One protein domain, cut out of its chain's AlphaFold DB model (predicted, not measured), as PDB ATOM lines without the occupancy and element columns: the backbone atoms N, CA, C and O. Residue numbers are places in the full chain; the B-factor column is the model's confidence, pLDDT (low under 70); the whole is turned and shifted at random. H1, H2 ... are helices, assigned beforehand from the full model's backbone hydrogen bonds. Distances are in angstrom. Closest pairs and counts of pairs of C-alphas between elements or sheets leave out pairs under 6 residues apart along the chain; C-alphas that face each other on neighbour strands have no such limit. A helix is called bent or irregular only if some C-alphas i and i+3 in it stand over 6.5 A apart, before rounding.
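This is residues 15 to 148 of the 210 residues of an uncharacterized protein of Rhizobium cellulosilyticum (UniProt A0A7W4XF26). Three long helical rods, H2, H3 and H4a, make an up-and-down bundle, each running against the one before it; the long last helix H4 bends, and residues 141 to 148 of its arm H4b stick out beyond one end. Near the other end H1 turns off at a corner from H2, and its residues 15 to 33 stick out. The printed part has 134 residues, all helix in class, with four named helices in the order H1 H2 H3 H4 and no named strand. It is loose, with a radius of gyration of the C-alphas of 20.4 A, and elongated, spanning 67 by 41 by 24 A.

H4, residues 107 to 148, was assigned as one helix by its hydrogen bonds but is bent, C-alphas 130 and 133 being 6.8 A apart; its arms H4a, residues 107 to 130, and H4b, residues 133 to 148, stand at a shallow tilt of 34 degrees, only just short of steep. H4a touches H2, residues 39 to 60, the same way at a steep tilt of 40 degrees; their closest C-alphas, of Trp 57 and Gly 124, are 4.2 A apart. H2 and H3, residues 67 to 97, form a helical hairpin and touch at a shallow tilt of 27 degrees, opposite ways; their closest C-alphas, of Ala 48 and Ser 85, are 4.4 A apart. H3 and H4a form another, touching through residues 86 to 97 and 109 to 117 alone, at 28 degrees, with the C-alphas of Leu 93 and Gly 113 closest at 7.2 A. H1, residues 15 to 37, is close to H2 but not clearly touching, only just about perpendicular at 72 degrees, with the C-alphas of Thr 35 and Ile 42 closest at 7.1 A. H4b is apart from H1, H2 and H3. In H2, H4a and H4b every O i to N i+4 pair is within hydrogen-bond range; in H1 18 of 19 are, in H3 25 of 27.

H4a is 34.6 A long and H4b 22.4 A, ending at C-alpha 148 (259.131, 143.350, 123.250). H3 is 43.2 A long, from C-alpha 67 (235.647, 149.318, 119.320). H2 is 32.1 A long, and H1 33.5 A, from C-alpha 15 (219.402, 141.367, 175.121).

The C-alphas farthest apart, of Gln 101 and Phe 148, are 70.5 A apart. The printed part has no cut; the link H1 to H2 is tight, those from H2 to H3 and H3 to H4 short. The mean pLDDT of the printed part is 82.0; residues 15 to 37 and 99 to 105 are under 70.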
ATOM      1  N   LEU A  15     220.751 140.966 175.548       50.81
ATOM      2  CA  LEU A  15     219.402 141.367 175.121       50.81
ATOM      3  C   LEU A  15     219.337 141.802 173.652       50.81
ATOM      4  O   LEU A  15     218.390 141.459 172.957       50.81
ATOM      5  N   VAL A  16     220.350 142.512 173.151       55.12
ATOM      6  CA  VAL A  16     220.444 142.882 171.731       55.12
ATOM      7  C   VAL A  16     220.660 141.637 170.874       55.12
ATOM      8  O   VAL A  16     219.958 141.460 169.885       55.12
ATOM      9  N   HIS A  17     221.552 140.723 171.271       50.50
ATOM     10  CA  HIS A  17     221.754 139.475 170.533       50.50
ATOM     11  C   HIS A  17     220.550 138.530 170.629       50.50
ATOM     12  O   HIS A  17     220.248 137.867 169.643       50.50
ATOM     13  N   SER A  18     219.821 138.480 171.750       51.12
ATOM     14  CA  SER A  18     218.609 137.653 171.877       51.12
ATOM     15  C   SER A  18     217.398 138.255 171.159       51.12
ATOM     16  O   SER A  18     216.612 137.508 170.581       51.12
ATOM     17  N   ALA A  19     217.283 139.585 171.095       52.12
ATOM     18  CA  ALA A  19     216.281 140.280 170.287       52.12
ATOM     19  C   ALA A  19     216.566 140.141 168.782       52.12
ATOM     20  O   ALA A  19     215.652 139.861 168.010       52.12
ATOM     21  N   VAL A  20     217.833 140.253 168.361       55.38
ATOM     22  CA  VAL A  20     218.262 140.014 166.971       55.38
ATOM     23  C   VAL A  20     218.122 138.536 166.599       55.38
ATOM     24  O   VAL A  20     217.654 138.230 165.506       55.38
ATOM     25  N   ALA A  21     218.438 137.608 167.507       52.72
ATOM     26  CA  ALA A  21     218.216 136.177 167.297       52.72
ATOM     27  C   ALA A  21     216.719 135.826 167.255       52.72
ATOM     28  O   ALA A  21     216.313 135.019 166.426       52.72
ATOM     29  N   GLY A  22     215.882 136.458 168.083       53.62
ATOM     30  CA  GLY A  22     214.427 136.289 168.076       53.62
ATOM     31  C   GLY A  22     213.763 136.856 166.819       53.62
ATOM     32  O   GLY A  22     212.900 136.199 166.238       53.62
ATOM     33  N   ALA A  23     214.212 138.025 166.350       52.94
ATOM     34  CA  ALA A  23     213.790 138.617 165.081       52.94
ATOM     35  C   ALA A  23     214.283 137.798 163.875       52.94
ATOM     36  O   ALA A  23     213.532 137.562 162.935       52.94
ATOM     37  N   GLY A  24     215.519 137.294 163.915       52.72
ATOM     38  CA  GLY A  24     216.069 136.416 162.880       52.72
ATOM     39  C   GLY A  24     215.362 135.060 162.803       52.72
ATOM     40  O   GLY A  24     215.107 134.561 161.709       52.72
ATOM     41  N   LEU A  25     214.982 134.478 163.946       50.31
ATOM     42  CA  LEU A  25     214.260 133.205 164.027       50.31
ATOM     43  C   LEU A  25     212.794 133.340 163.577       50.31
ATOM     44  O   LEU A  25     212.276 132.442 162.910       50.31
ATOM     45  N   SER A  26     212.121 134.451 163.901       53.12
ATOM     46  CA  SER A  26     210.742 134.707 163.462       53.12
ATOM     47  C   SER A  26     210.669 135.034 161.967       53.12
ATOM     48  O   SER A  26     209.866 134.421 161.263       53.12
ATOM     49  N   ILE A  27     211.579 135.877 161.461       57.19
ATOM     50  CA  ILE A  27     211.750 136.127 160.022       57.19
ATOM     51  C   ILE A  27     212.099 134.818 159.311       57.19
ATOM     52  O   ILE A  27     211.476 134.492 158.308       57.19
ATOM     53  N   GLY A  28     213.021 134.016 159.847       56.50
ATOM     54  CA  GLY A  28     213.407 132.730 159.263       56.50
ATOM     55  C   GLY A  28     212.246 131.738 159.159       56.50
ATOM     56  O   GLY A  28     212.100 131.071 158.137       56.50
ATOM     57  N   ARG A  29     211.374 131.666 160.173       62.44
ATOM     58  CA  ARG A  29     210.205 130.772 160.178       62.44
ATOM     59  C   ARG A  29     209.115 131.213 159.196       62.44
ATOM     60  O   ARG A  29     208.536 130.362 158.517       62.44
ATOM     61  N   ASP A  30     208.848 132.513 159.104       61.66
ATOM     62  CA  ASP A  30     207.842 133.060 158.186       61.66
ATOM     63  C   ASP A  30     208.331 133.047 156.735       61.66
ATOM     64  O   ASP A  30     207.578 132.686 155.825       61.66
ATOM     65  N   VAL A  31     209.621 133.330 156.528       60.88
ATOM     66  CA  VAL A  31     210.301 133.110 155.251       60.88
ATOM     67  C   VAL A  31     210.225 131.631 154.892       60.88
ATOM     68  O   VAL A  31     209.774 131.336 153.797       60.88
ATOM     69  N   TYR A  32     210.538 130.687 155.785       59.94
ATOM     70  CA  TYR A  32     210.480 129.248 155.492       59.94
ATOM     71  C   TYR A  32     209.085 128.772 155.051       59.94
ATOM     72  O   TYR A  32     208.966 128.078 154.040       59.94
ATOM     73  N   ARG A  33     208.017 129.185 155.752       63.41
ATOM     74  CA  ARG A  33     206.636 128.819 155.380       63.41
ATOM     75  C   ARG A  33     206.237 129.376 154.013       63.41
ATOM     76  O   ARG A  33     205.719 128.622 153.202       63.41
ATOM     77  N   LYS A  34     206.533 130.649 153.722       62.38
ATOM     78  CA  LYS A  34     206.247 131.252 152.403       62.38
ATOM     79  C   LYS A  34     207.170 130.751 151.287       62.38
ATOM     80  O   LYS A  34     206.759 130.703 150.128       62.38
ATOM     81  N   THR A  35     208.403 130.377 151.629       61.75
ATOM     82  CA  THR A  35     209.430 129.899 150.693       61.75
ATOM     83  C   THR A  35     209.116 128.505 150.185       61.75
ATOM     84  O   THR A  35     209.409 128.224 149.033       61.75
ATOM     85  N   ARG A  36     208.483 127.643 150.987       67.00
ATOM     86  CA  ARG A  36     208.097 126.300 150.537       67.00
ATOM     87  C   ARG A  36     207.156 126.333 149.328       67.00
ATOM     88  O   ARG A  36     207.361 125.563 148.396       67.00
ATOM     89  N   ASP A  37     206.198 127.253 149.320       68.50
ATOM     90  CA  ASP A  37     205.181 127.336 148.262       68.50
ATOM     91  C   ASP A  37     205.649 128.167 147.053       68.50
ATOM     92  O   ASP A  37     205.136 128.014 145.950       68.50
ATOM     93  N   ASN A  38     206.665 129.018 147.240       78.19
ATOM     94  CA  ASN A  38     207.174 129.945 146.220       78.19
ATOM     95  C   ASN A  38     208.676 129.763 145.949       78.19
ATOM     96  O   ASN A  38     209.344 130.695 145.496       78.19
ATOM     97  N   PHE A  39     209.228 128.578 146.231       82.12
ATOM     98  CA  PHE A  39     210.672 128.323 146.195       82.12
ATOM     99  C   PHE A  39     211.288 128.710 144.847       82.12
ATOM    100  O   PHE A  39     212.281 129.434 144.798       82.12
ATOM    101  N   LEU A  40     210.648 128.298 143.747       85.19
ATOM    102  CA  LEU A  40     211.092 128.621 142.389       85.19
ATOM    103  C   LEU A  40     211.104 130.132 142.124       85.19
ATOM    104  O   LEU A  40     212.064 130.639 141.549       85.19
ATOM    105  N   LEU A  41     210.084 130.864 142.580       86.00
ATOM    106  CA  LEU A  41     210.015 132.319 142.420       86.00
ATOM    107  C   LEU A  41     211.150 133.011 143.181       86.00
ATOM    108  O   LEU A  41     211.799 133.899 142.640       86.00
ATOM    109  N   ILE A  42     211.459 132.566 144.399       85.50
ATOM    110  CA  ILE A  42     212.566 133.121 145.186       85.50
ATOM    111  C   ILE A  42     213.914 132.853 144.510       85.50
ATOM    112  O   ILE A  42     214.742 133.761 144.418       85.50
ATOM    113  N   VAL A  43     214.128 131.645 143.979       88.75
ATOM    114  CA  VAL A  43     215.335 131.332 143.200       88.75
ATOM    115  C   VAL A  43     215.440 132.248 141.978       88.75
ATOM    116  O   VAL A  43     216.498 132.837 141.754       88.75
ATOM    117  N   PHE A  44     214.349 132.450 141.232       90.81
ATOM    118  CA  PHE A  44     214.340 133.378 140.099       90.81
ATOM    119  C   PHE A  44     214.622 134.824 140.514       90.81
ATOM    120  O   PHE A  44     215.387 135.494 139.824       90.81
ATOM    121  N   ALA A  45     214.093 135.295 141.647       90.62
ATOM    122  CA  ALA A  45     214.410 136.624 142.170       90.62
ATOM    123  C   ALA A  45     215.907 136.775 142.470       90.62
ATOM    124  O   ALA A  45     216.505 137.777 142.090       90.62
ATOM    125  N   ILE A  46     216.530 135.778 143.106       91.50
ATOM    126  CA  ILE A  46     217.965 135.804 143.427       91.50
ATOM    127  C   ILE A  46     218.808 135.817 142.149       91.50
ATOM    128  O   ILE A  46     219.719 136.635 142.021       91.50
ATOM    129  N   VAL A  47     218.491 134.948 141.186       93.50
ATOM    130  CA  VAL A  47     219.192 134.894 139.894       93.50
ATOM    131  C   VAL A  47     219.042 136.215 139.142       93.50
ATOM    132  O   VAL A  47     220.015 136.726 138.590       93.50
ATOM    133  N   ALA A  48     217.850 136.805 139.159       93.06
ATOM    134  CA  ALA A  48     217.579 138.094 138.546       93.06
ATOM    135  C   ALA A  48     218.375 139.233 139.213       93.06
ATOM    136  O   ALA A  48     219.014 140.027 138.528       93.06
ATOM    137  N   LEU A  49     218.427 139.282 140.545       92.31
ATOM    138  CA  LEU A  49     219.241 140.254 141.283       92.31
ATOM    139  C   LEU A  49     220.738 140.112 140.962       92.31
ATOM    140  O   LEU A  49     221.417 141.106 140.689       92.31
ATOM    141  N   ALA A  50     221.241 138.876 140.945       92.56
ATOM    142  CA  ALA A  50     222.622 138.584 140.580       92.56
ATOM    143  C   ALA A  50     222.922 138.982 139.128       92.56
ATOM    144  O   ALA A  50     223.986 139.538 138.856       92.56
ATOM    145  N   GLY A  51     221.982 138.753 138.208       93.56
ATOM    146  CA  GLY A  51     222.101 139.126 136.801       93.56
ATOM    147  C   GLY A  51     222.223 140.635 136.589       93.56
ATOM    148  O   GLY A  51     223.124 141.071 135.870       93.56
ATOM    149  N   THR A  52     221.413 141.449 137.279       92.44
ATOM    150  CA  THR A  52     221.537 142.916 137.217       92.44
ATOM    151  C   THR A  52     222.900 143.380 137.730       92.44
ATOM    152  O   THR A  52     223.608 144.116 137.037       92.44
ATOM    153  N   ALA A  53     223.305 142.921 138.920       92.06
ATOM    154  CA  ALA A  53     224.595 143.283 139.509       92.06
ATOM    155  C   ALA A  53     225.768 142.864 138.605       92.06
ATOM    156  O   ALA A  53     226.687 143.650 138.358       92.06
ATOM    157  N   TYR A  54     225.706 141.645 138.057       93.56
ATOM    158  CA  TYR A  54     226.686 141.118 137.113       93.56
ATOM    159  C   TYR A  54     226.766 141.960 135.838       93.56
ATOM    160  O   TYR A  54     227.870 142.274 135.391       93.56
ATOM    161  N   GLY A  55     225.630 142.365 135.270       92.31
ATOM    162  CA  GLY A  55     225.584 143.186 134.065       92.31
ATOM    163  C   GLY A  55     226.296 144.528 134.252       92.31
ATOM    164  O   GLY A  55     227.176 144.873 133.459       92.31
ATOM    165  N   PHE A  56     225.999 145.248 135.339       92.88
ATOM    166  CA  PHE A  56     226.660 146.522 135.653       92.88
ATOM    167  C   PHE A  56     228.151 146.356 135.968       92.88
ATOM    168  O   PHE A  56     228.981 147.146 135.502       92.88
ATOM    169  N   TRP A  57     228.516 145.310 136.712       92.50
ATOM    170  CA  TRP A  57     229.915 144.988 136.998       92.50
ATOM    171  C   TRP A  57     230.708 144.680 135.729       92.50
ATOM    172  O   TRP A  57     231.782 145.244 135.489       92.50
ATOM    173  N   ASN A  58     230.173 143.805 134.879       91.81
ATOM    174  CA  ASN A  58     230.835 143.413 133.650       91.81
ATOM    175  C   ASN A  58     230.931 144.594 132.678       91.81
ATOM    176  O   ASN A  58     231.961 144.755 132.037       91.81
ATOM    177  N   MET A  59     229.933 145.475 132.615       91.31
ATOM    178  CA  MET A  59     229.991 146.671 131.769       91.31
ATOM    179  C   MET A  59     231.093 147.659 132.202       91.31
ATOM    180  O   MET A  59     231.720 148.301 131.361       91.31
ATOM    181  N   SER A  60     231.380 147.759 133.504       89.25
ATOM    182  CA  SER A  60     232.269 148.787 134.072       89.25
ATOM    183  C   SER A  60     233.725 148.345 134.303       89.25
ATOM    184  O   SER A  60     234.616 149.198 134.321       89.25
ATOM    185  N   ARG A  61     234.015 147.036 134.396       85.56
ATOM    186  CA  ARG A  61     235.379 146.500 134.640       85.56
ATOM    187  C   ARG A  61     236.413 146.774 133.539       85.56
ATOM    188  O   ARG A  61     237.605 146.581 133.771       85.56
ATOM    189  N   GLY A  62     235.974 147.215 132.355       81.81
ATOM    190  CA  GLY A  62     236.807 147.487 131.174       81.81
ATOM    191  C   GLY A  62     237.371 146.217 130.524       81.81
ATOM    192  O   GLY A  62     237.732 145.276 131.222       81.81
ATOM    193  N   HIS A  63     237.469 146.161 129.194       84.94
ATOM    194  CA  HIS A  63     237.980 144.996 128.455       84.94
ATOM    195  C   HIS A  63     238.957 145.429 127.359       84.94
ATOM    196  O   HIS A  63     238.750 146.469 126.741       84.94
ATOM    197  N   ALA A  64     239.970 144.605 127.087       77.38
ATOM    198  CA  ALA A  64     240.813 144.730 125.901       77.38
ATOM    199  C   ALA A  64     240.061 144.121 124.712       77.38
ATOM    200  O   ALA A  64     240.094 142.914 124.484       77.38
ATOM    201  N   ARG A  65     239.261 144.939 124.031       81.38
ATOM    202  CA  ARG A  65     238.513 144.561 122.826       81.38
ATOM    203  C   ARG A  65     238.539 145.739 121.862       81.38
ATOM    204  O   ARG A  65     238.529 146.886 122.299       81.38
ATOM    205  N   GLY A  66     238.498 145.458 120.560       83.69
ATOM    206  CA  GLY A  66     238.304 146.504 119.554       83.69
ATOM    207  C   GLY A  66     236.992 147.285 119.768       83.69
ATOM    208  O   GLY A  66     236.118 146.823 120.514       83.69
ATOM    209  N   PRO A  67     236.808 148.444 119.110       80.25
ATOM    210  CA  PRO A  67     235.647 149.318 119.320       80.25
ATOM    211  C   PRO A  67     234.301 148.595 119.151       80.25
ATOM    212  O   PRO A  67     233.442 148.653 120.030       80.25
ATOM    213  N   VAL A  68     234.162 147.814 118.073       83.44
ATOM    214  CA  VAL A  68     232.951 147.030 117.765       83.44
ATOM    215  C   VAL A  68     232.716 145.930 118.805       83.44
ATOM    216  O   VAL A  68     231.609 145.766 119.315       83.44
ATOM    217  N   GLY A  69     233.771 145.200 119.181       81.44
ATOM    218  CA  GLY A  69     233.685 144.139 120.186       81.44
ATOM    219  C   GLY A  69     233.330 144.668 121.576       81.44
ATOM    220  O   GLY A  69     232.597 144.011 122.316       81.44
ATOM    221  N   THR A  70     233.811 145.863 121.918       85.31
ATOM    222  CA  THR A  70     233.445 146.562 123.153       85.31
ATOM    223  C   THR A  70     231.973 146.953 123.129       85.31
ATOM    224  O   THR A  70     231.249 146.623 124.064       85.31
ATOM    225  N   PHE A  71     231.485 147.570 122.053       85.56
ATOM    226  CA  PHE A  71     230.076 147.951 121.955       85.56
ATOM    227  C   PHE A  71     229.129 146.745 122.095       85.56
ATOM    228  O   PHE A  71     228.307 146.706 123.011       85.56
ATOM    229  N   PHE A  72     229.287 145.712 121.263       88.06
ATOM    230  CA  PHE A  72     228.361 144.577 121.269       88.06
ATOM    231  C   PHE A  72     228.463 143.726 122.541       88.06
ATOM    232  O   PHE A  72     227.453 143.415 123.170       88.06
ATOM    233  N   ARG A  73     229.671 143.334 122.961       83.38
ATOM    234  CA  ARG A  73     229.814 142.398 124.092       83.38
ATOM    235  C   ARG A  73     229.779 143.085 125.448       83.38
ATOM    236  O   ARG A  73     229.362 142.461 126.417       83.38
ATOM    237  N   THR A  74     230.267 144.321 125.551       87.69
ATOM    238  CA  THR A  74     230.342 145.020 126.839       87.69
ATOM    239  C   THR A  74     229.098 145.854 127.104       87.69
ATOM    240  O   THR A  74     228.637 145.841 128.239       87.69
ATOM    241  N   PHE A  75     228.524 146.516 126.097       88.44
ATOM    242  CA  PHE A  75     227.313 147.315 126.292       88.44
ATOM    243  C   PHE A  75     226.051 146.547 125.909       88.44
ATOM    244  O   PHE A  75     225.216 146.330 126.776       88.44
ATOM    245  N   PHE A  76     225.918 146.069 124.668       91.56
ATOM    246  CA  PHE A  76     224.654 145.485 124.197       91.56
ATOM    247  C   PHE A  76     224.259 144.200 124.944       91.56
ATOM    248  O   PHE A  76     223.166 144.123 125.499       91.56
ATOM    249  N   VAL A  77     225.153 143.207 125.030       93.44
ATOM    250  CA  VAL A  77     224.854 141.940 125.727       93.44
ATOM    251  C   VAL A  77     224.595 142.160 127.222       93.44
ATOM    252  O   VAL A  77     223.645 141.603 127.762       93.44
ATOM    253  N   ASN A  78     225.395 142.991 127.899       92.44
ATOM    254  CA  ASN A  78     225.167 143.266 129.322       92.44
ATOM    255  C   ASN A  78     223.904 144.104 129.554       92.44
ATOM    256  O   ASN A  78     223.212 143.859 130.534       92.44
ATOM    257  N   ALA A  79     223.569 145.038 128.660       93.06
ATOM    258  CA  ALA A  79     222.306 145.770 128.721       93.06
ATOM    259  C   ALA A  79     221.113 144.821 128.567       93.06
ATOM    260  O   ALA A  79     220.161 144.922 129.335       93.06
ATOM    261  N   LEU A  80     221.189 143.851 127.649       95.56
ATOM    262  CA  LEU A  80     220.161 142.821 127.506       95.56
ATOM    263  C   LEU A  80     220.019 141.985 128.785       95.56
ATOM    264  O   LEU A  80     218.901 141.783 129.249       95.56
ATOM    265  N   ILE A  81     221.136 141.553 129.385       94.56
ATOM    266  CA  ILE A  81     221.127 140.842 130.674       94.56
ATOM    267  C   ILE A  81     220.445 141.697 131.744       94.56
ATOM    268  O   ILE A  81     219.539 141.209 132.407       94.56
ATOM    269  N   ILE A  82     220.815 142.976 131.876       94.12
ATOM    270  CA  ILE A  82     220.217 143.897 132.855       94.12
ATOM    271  C   ILE A  82     218.710 144.028 132.632       94.12
ATOM    272  O   ILE A  82     217.955 143.906 133.588       94.12
ATOM    273  N   VAL A  83     218.261 144.251 131.394       95.56
ATOM    274  CA  VAL A  83     216.836 144.423 131.074       95.56
ATOM    275  C   VAL A  83     216.045 143.153 131.383       95.56
ATOM    276  O   VAL A  83     215.003 143.228 132.031       95.56
ATOM    277  N   VAL A  84     216.546 141.984 130.973       96.19
ATOM    278  CA  VAL A  84     215.891 140.691 131.226       96.19
ATOM    279  C   VAL A  84     215.857 140.381 132.721       96.19
ATOM    280  O   VAL A  84     214.811 140.012 133.248       96.19
ATOM    281  N   SER A  85     216.973 140.570 133.421       95.06
ATOM    282  CA  SER A  85     217.075 140.366 134.865       95.06
ATOM    283  C   SER A  85     216.171 141.318 135.643       95.06
ATOM    284  O   SER A  85     215.435 140.887 136.525       95.06
ATOM    285  N   PHE A  86     216.154 142.599 135.288       94.06
ATOM    286  CA  PHE A  86     215.275 143.579 135.912       94.06
ATOM    287  C   PHE A  86     213.799 143.240 135.677       94.06
ATOM    288  O   PHE A  86     213.022 143.191 136.630       94.06
ATOM    289  N   GLY A  87     213.418 142.936 134.433       93.00
ATOM    290  CA  GLY A  87     212.053 142.547 134.080       93.00
ATOM    291  C   GLY A  87     211.598 141.284 134.813       93.00
ATOM    292  O   GLY A  87     210.514 141.272 135.393       93.00
ATOM    293  N   LEU A  88     212.449 140.254 134.865       94.38
ATOM    294  CA  LEU A  88     212.172 139.018 135.597       94.38
ATOM    295  C   LEU A  88     212.009 139.274 137.099       94.38
ATOM    296  O   LEU A  88     211.084 138.747 137.711       94.38
ATOM    297  N   PHE A  89     212.868 140.101 137.695       93.69
ATOM    298  CA  PHE A  89     212.750 140.454 139.106       93.69
ATOM    299  C   PHE A  89     211.438 141.187 139.401       93.69
ATOM    300  O   PHE A  89     210.739 140.820 140.343       93.69
ATOM    301  N   MET A  90     211.079 142.181 138.585       90.75
ATOM    302  CA  MET A  90     209.825 142.923 138.747       90.75
ATOM    303  C   MET A  90     208.606 142.019 138.555       90.75
ATOM    304  O   MET A  90     207.652 142.119 139.324       90.75
ATOM    305  N   PHE A  91     208.657 141.095 137.592       90.19
ATOM    306  CA  PHE A  91     207.618 140.086 137.387       90.19
ATOM    307  C   PHE A  91     207.451 139.182 138.614       90.19
ATOM    308  O   PHE A  91     206.338 139.002 139.101       90.19
ATOM    309  N   VAL A  92     208.552 138.654 139.154       89.25
ATOM    310  CA  VAL A  92     208.527 137.804 140.352       89.25
ATOM    311  C   VAL A  92     207.999 138.571 141.563       89.25
ATOM    312  O   VAL A  92     207.179 138.051 142.319       89.25
ATOM    313  N   LEU A  93     208.439 139.811 141.746       87.19
ATOM    314  CA  LEU A  93     208.019 140.659 142.855       87.19
ATOM    315  C   LEU A  93     206.519 140.984 142.770       87.19
ATOM    316  O   LEU A  93     205.820 140.879 143.778       87.19
ATOM    317  N   ALA A  94     206.007 141.262 141.566       84.56
ATOM    318  CA  ALA A  94     204.578 141.409 141.314       84.56
ATOM    319  C   ALA A  94     203.806 140.109 141.610       84.56
ATOM    320  O   ALA A  94     202.825 140.147 142.353       84.56
ATOM    321  N   ALA A  95     204.283 138.959 141.118       84.12
ATOM    322  CA  ALA A  95     203.653 137.652 141.325       84.12
ATOM    323  C   ALA A  95     203.570 137.256 142.810       84.12
ATOM    324  O   ALA A  95     202.542 136.762 143.269       84.12
ATOM    325  N   ILE A  96     204.624 137.524 143.587       81.88
ATOM    326  CA  ILE A  96     204.631 137.275 145.035       81.88
ATOM    327  C   ILE A  96     203.690 138.251 145.760       81.88
ATOM    328  O   ILE A  96     203.019 137.854 146.713       81.88
ATOM    329  N   SER A  97     203.618 139.512 145.317       77.12
ATOM    330  CA  SER A  97     202.755 140.528 145.936       77.12
ATOM    331  C   SER A  97     201.259 140.333 145.654       77.12
ATOM    332  O   SER A  97     200.445 140.647 146.516       77.12
ATOM    333  N   GLY A  98     200.901 139.783 144.488       70.81
ATOM    334  CA  GLY A  98     199.514 139.608 144.037       70.81
ATOM    335  C   GLY A  98     198.837 138.308 144.484       70.81
ATOM    336  O   GLY A  98     197.648 138.127 144.243       70.81
ATOM    337  N   ASN A  99     199.552 137.400 145.157       63.75
ATOM    338  CA  ASN A  99     199.020 136.093 145.577       63.75
ATOM    339  C   ASN A  99     198.017 136.163 146.757       63.75
ATOM    340  O   ASN A  99     197.583 135.130 147.267       63.75
ATOM    341  N   GLY A 100     197.634 137.365 147.202       54.88
ATOM    342  CA  GLY A 100     196.575 137.602 148.183       54.88
ATOM    343  C   GLY A 100     195.429 138.408 147.568       54.88
ATOM    344  O   GLY A 100     195.572 139.606 147.374       54.88
ATOM    345  N   GLN A 101     194.314 137.735 147.260       52.44
ATOM    346  CA  GLN A 101     192.977 138.289 146.966       52.44
ATOM    347  C   GLN A 101     192.931 139.708 146.360       52.44
ATOM    348  O   GLN A 101     192.760 140.662 147.107       52.44
ATOM    349  N   ASN A 102     192.984 139.846 145.025       55.69
ATOM    350  CA  ASN A 102     192.588 141.060 144.276       55.69
ATOM    351  C   ASN A 102     193.042 142.416 144.871       55.69
ATOM    352  O   ASN A 102     192.369 143.429 144.689       55.69
ATOM    353  N   GLN A 103     194.160 142.450 145.594       58.53
ATOM    354  CA  GLN A 103     194.758 143.686 146.070       58.53
ATOM    355  C   GLN A 103     195.710 144.181 144.993       58.53
ATOM    356  O   GLN A 103     196.575 143.439 144.524       58.53
ATOM    357  N   GLU A 104     195.537 145.439 144.591       64.75
ATOM    358  CA  GLU A 104     196.510 146.100 143.734       64.75
ATOM    359  C   GLU A 104     197.910 145.994 144.360       64.75
ATOM    360  O   GLU A 104     198.039 146.048 145.592       64.75
ATOM    361  N   PRO A 105     198.968 145.827 143.545       65.00
ATOM    362  CA  PRO A 105     200.325 145.718 144.054       65.00
ATOM    363  C   PRO A 105     200.630 146.920 144.943       65.00
ATOM    364  O   PRO A 105     200.600 148.065 144.489       65.00
ATOM    365  N   ASN A 106     200.930 146.669 146.216       79.00
ATOM    366  CA  ASN A 106     201.259 147.731 147.155       79.00
ATOM    367  C   ASN A 106     202.442 148.541 146.600       79.00
ATOM    368  O   ASN A 106     203.538 148.005 146.417       79.00
ATOM    369  N   THR A 107     202.232 149.835 146.348       81.75
ATOM    370  CA  THR A 107     203.238 150.736 145.769       81.75
ATOM    371  C   THR A 107     204.553 150.709 146.553       81.75
ATOM    372  O   THR A 107     205.626 150.782 145.957       81.75
ATOM    373  N   ASN A 108     204.502 150.491 147.871       83.06
ATOM    374  CA  ASN A 108     205.693 150.374 148.714       83.06
ATOM    375  C   ASN A 108     206.551 149.146 148.366       83.06
ATOM    376  O   ASN A 108     207.775 149.206 148.465       83.06
ATOM    377  N   VAL A 109     205.935 148.039 147.934       83.94
ATOM    378  CA  VAL A 109     206.641 146.813 147.524       83.94
ATOM    379  C   VAL A 109     207.371 147.041 146.198       83.94
ATOM    380  O   VAL A 109     208.532 146.658 146.069       83.94
ATOM    381  N   LEU A 110     206.742 147.749 145.252       85.00
ATOM    382  CA  LEU A 110     207.378 148.147 143.991       85.00
ATOM    383  C   LEU A 110     208.542 149.120 144.225       85.00
ATOM    384  O   LEU A 110     209.635 148.892 143.712       85.00
ATOM    385  N   ILE A 111     208.341 150.162 145.041       88.19
ATOM    386  CA  ILE A 111     209.400 151.119 145.405       88.19
ATOM    387  C   ILE A 111     210.564 150.396 146.094       88.19
ATOM    388  O   ILE A 111     211.722 150.622 145.743       88.19
ATOM    389  N   GLY A 112     210.273 149.485 147.029       88.44
ATOM    390  CA  GLY A 112     211.286 148.667 147.693       88.44
ATOM    391  C   GLY A 112     212.074 147.794 146.711       88.44
ATOM    392  O   GLY A 112     213.302 147.752 146.770       88.44
ATOM    393  N   GLY A 113     211.390 147.156 145.757       88.69
ATOM    394  CA  GLY A 113     212.020 146.376 144.691       88.69
ATOM    395  C   GLY A 113     212.963 147.205 143.817       88.69
ATOM    396  O   GLY A 113     214.103 146.799 143.575       88.69
ATOM    397  N   LEU A 114     212.520 148.393 143.398       91.31
ATOM    398  CA  LEU A 114     213.340 149.338 142.635       91.31
ATOM    399  C   LEU A 114     214.561 149.806 143.434       91.31
ATOM    400  O   LEU A 114     215.661 149.859 142.886       91.31
ATOM    401  N   ALA A 115     214.393 150.094 144.726       92.44
ATOM    402  CA  ALA A 115     215.490 150.503 145.598       92.44
ATOM    403  C   ALA A 115     216.554 149.399 145.734       92.44
ATOM    404  O   ALA A 115     217.744 149.676 145.589       92.44
ATOM    405  N   ILE A 116     216.140 148.142 145.936       91.38
ATOM    406  CA  ILE A 116     217.057 146.992 146.012       91.38
ATOM    407  C   ILE A 116     217.844 146.835 144.702       91.38
ATOM    408  O   ILE A 116     219.068 146.696 144.729       91.38
ATOM    409  N   GLN A 117     217.163 146.901 143.553       91.38
ATOM    410  CA  GLN A 117     217.813 146.835 142.239       91.38
ATOM    411  C   GLN A 117     218.789 147.997 142.029       91.38
ATOM    412  O   GLN A 117     219.906 147.780 141.562       91.38
ATOM    413  N   GLY A 118     218.411 149.214 142.426       93.06
ATOM    414  CA  GLY A 118     219.270 150.394 142.353       93.06
ATOM    415  C   GLY A 118     220.546 150.251 143.186       93.06
ATOM    416  O   GLY A 118     221.638 150.531 142.691       93.06
ATOM    417  N   ILE A 119     220.433 149.744 144.418       93.94
ATOM    418  CA  ILE A 119     221.582 149.493 145.303       93.94
ATOM    419  C   ILE A 119     222.518 148.443 144.695       93.94
ATOM    420  O   ILE A 119     223.734 148.642 144.667       93.94
ATOM    421  N   LEU A 120     221.979 147.340 144.170       92.62
ATOM    422  CA  LEU A 120     222.788 146.290 143.544       92.62
ATOM    423  C   LEU A 120     223.453 146.747 142.245       92.62
ATOM    424  O   LEU A 120     224.621 146.433 142.013       92.62
ATOM    425  N   ALA A 121     222.742 147.513 141.417       92.19
ATOM    426  CA  ALA A 121     223.293 148.122 140.213       92.19
ATOM    427  C   ALA A 121     224.462 149.057 140.553       92.19
ATOM    428  O   ALA A 121     225.540 148.945 139.962       92.19
ATOM    429  N   ALA A 122     224.282 149.924 141.554       93.62
ATOM    430  CA  ALA A 122     225.337 150.802 142.051       93.62
ATOM    431  C   ALA A 122     226.531 149.999 142.589       93.62
ATOM    432  O   ALA A 122     227.672 150.290 142.234       93.62
ATOM    433  N   GLY A 123     226.284 148.945 143.374       93.75
ATOM    434  CA  GLY A 123     227.326 148.055 143.888       93.75
ATOM    435  C   GLY A 123     228.136 147.382 142.776       93.75
ATOM    436  O   GLY A 123     229.369 147.419 142.799       93.75
ATOM    437  N   GLY A 124     227.463 146.837 141.759       91.19
ATOM    438  CA  GLY A 124     228.112 146.245 140.589       91.19
ATOM    439  C   GLY A 124     228.978 147.256 139.835       91.19
ATOM    440  O   GLY A 124     230.135 146.972 139.518       91.19
ATOM    441  N   LEU A 125     228.457 148.464 139.615       93.56
ATOM    442  CA  LEU A 125     229.172 149.550 138.944       93.56
ATOM    443  C   LEU A 125     230.421 149.986 139.721       93.56
ATOM    444  O   LEU A 125     231.504 150.068 139.141       93.56
ATOM    445  N   VAL A 126     230.300 150.224 141.029       94.62
ATOM    446  CA  VAL A 126     231.429 150.610 141.893       94.62
ATOM    447  C   VAL A 126     232.503 149.524 141.884       94.62
ATOM    448  O   VAL A 126     233.690 149.814 141.690       94.62
ATOM    449  N   PHE A 127     232.098 148.259 142.015       93.19
ATOM    450  CA  PHE A 127     233.030 147.139 141.993       93.19
ATOM    451  C   PHE A 127     233.757 147.031 140.648       93.19
ATOM    452  O   PHE A 127     234.970 146.827 140.616       93.19
ATOM    453  N   GLY A 128     233.071 147.246 139.526       89.19
ATOM    454  CA  GLY A 128     233.720 147.188 138.217       89.19
ATOM    455  C   GLY A 128     234.665 148.366 137.985       89.19
ATOM    456  O   GLY A 128     235.801 148.159 137.552       89.19
ATOM    457  N   LEU A 129     234.271 149.584 138.365       91.81
ATOM    458  CA  LEU A 129     235.143 150.758 138.270       91.81
ATOM    459  C   LEU A 129     236.418 150.613 139.111       91.81
ATOM    460  O   LEU A 129     237.495 150.966 138.630       91.81
ATOM    461  N   SER A 130     236.330 150.035 140.312       92.44
ATOM    462  CA  SER A 130     237.510 149.798 141.160       92.44
ATOM    463  C   SER A 130     238.499 148.777 140.574       92.44
ATOM    464  O   SER A 130     239.706 148.874 140.803       92.44
ATOM    465  N   GLN A 131     238.027 147.819 139.767       91.31
ATOM    466  CA  GLN A 131     238.880 146.835 139.089       91.31
ATOM    467  C   GLN A 131     239.488 147.358 137.786       91.31
ATOM    468  O   GLN A 131     240.554 146.895 137.365       91.31
ATOM    469  N   ARG A 132     238.827 148.325 137.145       91.56
ATOM    470  CA  ARG A 132     239.243 148.908 135.867       91.56
ATOM    471  C   ARG A 132     240.716 149.349 135.819       91.56
ATOM    472  O   ARG A 132     241.365 148.989 134.836       91.56
ATOM    473  N   PRO A 133     241.281 150.083 136.802       90.25
ATOM    474  CA  PRO A 133     242.679 150.511 136.729       90.25
ATOM    475  C   PRO A 133     243.649 149.326 136.745       90.25
ATOM    476  O   PRO A 133     244.540 149.264 135.903       90.25
ATOM    477  N   LYS A 134     243.425 148.339 137.624       88.81
ATOM    478  CA  LYS A 134     244.267 147.134 137.719       88.81
ATOM    479  C   LYS A 134     244.269 146.348 136.409       88.81
ATOM    480  O   LYS A 134     245.314 145.913 135.945       88.81
ATOM    481  N   ARG A 135     243.097 146.210 135.781       88.44
ATOM    482  CA  ARG A 135     242.977 145.523 134.490       88.44
ATOM    483  C   ARG A 135     243.653 146.278 133.355       88.44
ATOM    484  O   ARG A 135     244.303 145.642 132.541       88.44
ATOM    485  N   LYS A 136     243.504 147.603 133.296       89.88
ATOM    486  CA  LYS A 136     244.187 148.420 132.283       89.88
ATOM    487  C   LYS A 136     245.706 148.336 132.420       89.88
ATOM    488  O   LYS A 136     246.376 148.219 131.406       89.88
ATOM    489  N   ALA A 137     246.219 148.354 133.651       88.31
ATOM    490  CA  ALA A 137     247.645 148.189 133.906       88.31
ATOM    491  C   ALA A 137     248.148 146.823 133.413       88.31
ATOM    492  O   ALA A 137     249.126 146.777 132.679       88.31
ATOM    493  N   ALA A 138     247.438 145.735 133.733       87.44
ATOM    494  CA  ALA A 138     247.784 144.399 133.238       87.44
ATOM    495  C   ALA A 138     247.754 144.319 131.700       87.44
ATOM    496  O   ALA A 138     248.707 143.855 131.098       87.44
ATOM    497  N   MET A 139     246.715 144.870 131.060       86.06
ATOM    498  CA  MET A 139     246.622 144.914 129.591       86.06
ATOM    499  C   MET A 139     247.768 145.701 128.951       86.06
ATOM    500  O   MET A 139     248.196 145.368 127.853       86.06
ATOM    501  N   GLN A 140     248.241 146.759 129.612       89.19
ATOM    502  CA  GLN A 140     249.387 147.519 129.133       89.19
ATOM    503  C   GLN A 140     250.680 146.707 129.252       89.19
ATOM    504  O   GLN A 140     251.468 146.717 128.320       89.19
ATOM    505  N   VAL A 141     250.877 145.981 130.357       89.06
ATOM    506  CA  VAL A 141     252.023 145.069 130.517       89.06
ATOM    507  C   VAL A 141     252.004 143.982 129.441       89.06
ATOM    508  O   VAL A 141     253.037 143.723 128.835       89.06
ATOM    509  N   ASP A 142     250.839 143.398 129.154       87.25
ATOM    510  CA  ASP A 142     250.693 142.395 128.094       87.25
ATOM    511  C   ASP A 142     251.074 142.968 126.718       87.25
ATOM    512  O   ASP A 142     251.838 142.343 125.986       87.25
ATOM    513  N   ALA A 143     250.599 144.177 126.393       86.88
ATOM    514  CA  ALA A 143     250.931 144.858 125.142       86.88
ATOM    515  C   ALA A 143     252.426 145.217 125.045       86.88
ATOM    516  O   ALA A 143     253.043 144.986 124.009       86.88
ATOM    517  N   ASP A 144     253.024 145.731 126.126       89.81
ATOM    518  CA  ASP A 144     254.458 146.044 126.190       89.81
ATOM    519  C   ASP A 144     255.309 144.768 125.994       89.81
ATOM    520  O   ASP A 144     256.343 144.796 125.322       89.81
ATOM    521  N   ASN A 145     254.862 143.634 126.545       92.00
ATOM    522  CA  ASN A 145     255.523 142.334 126.419       92.00
ATOM    523  C   ASN A 145     255.413 141.753 125.004       92.00
ATOM    524  O   ASN A 145     256.394 141.230 124.477       92.00
ATOM    525  N   GLU A 146     254.239 141.848 124.380       88.31
ATOM    526  CA  GLU A 146     254.043 141.448 122.984       88.31
ATOM    527  C   GLU A 146     254.962 142.257 122.056       88.31
ATOM    528  O   GLU A 146     255.715 141.684 121.265       88.31
ATOM    529  N   ASP A 147     254.992 143.579 122.233       92.75
ATOM    530  CA  ASP A 147     255.888 144.478 121.511       92.75
ATOM    531  C   ASP A 147     257.364 144.115 121.717       92.75
ATOM    532  O   ASP A 147     258.142 144.114 120.759       92.75
ATOM    533  N   PHE A 148     257.771 143.792 122.950       94.25
ATOM    534  CA  PHE A 148     259.131 143.350 123.250       94.25
ATOM    535  C   PHE A 148     259.498 142.089 122.456       94.25
ATOM    536  O   PHE A 148     260.555 142.051 121.820       94.25
TER     537      PHE A 148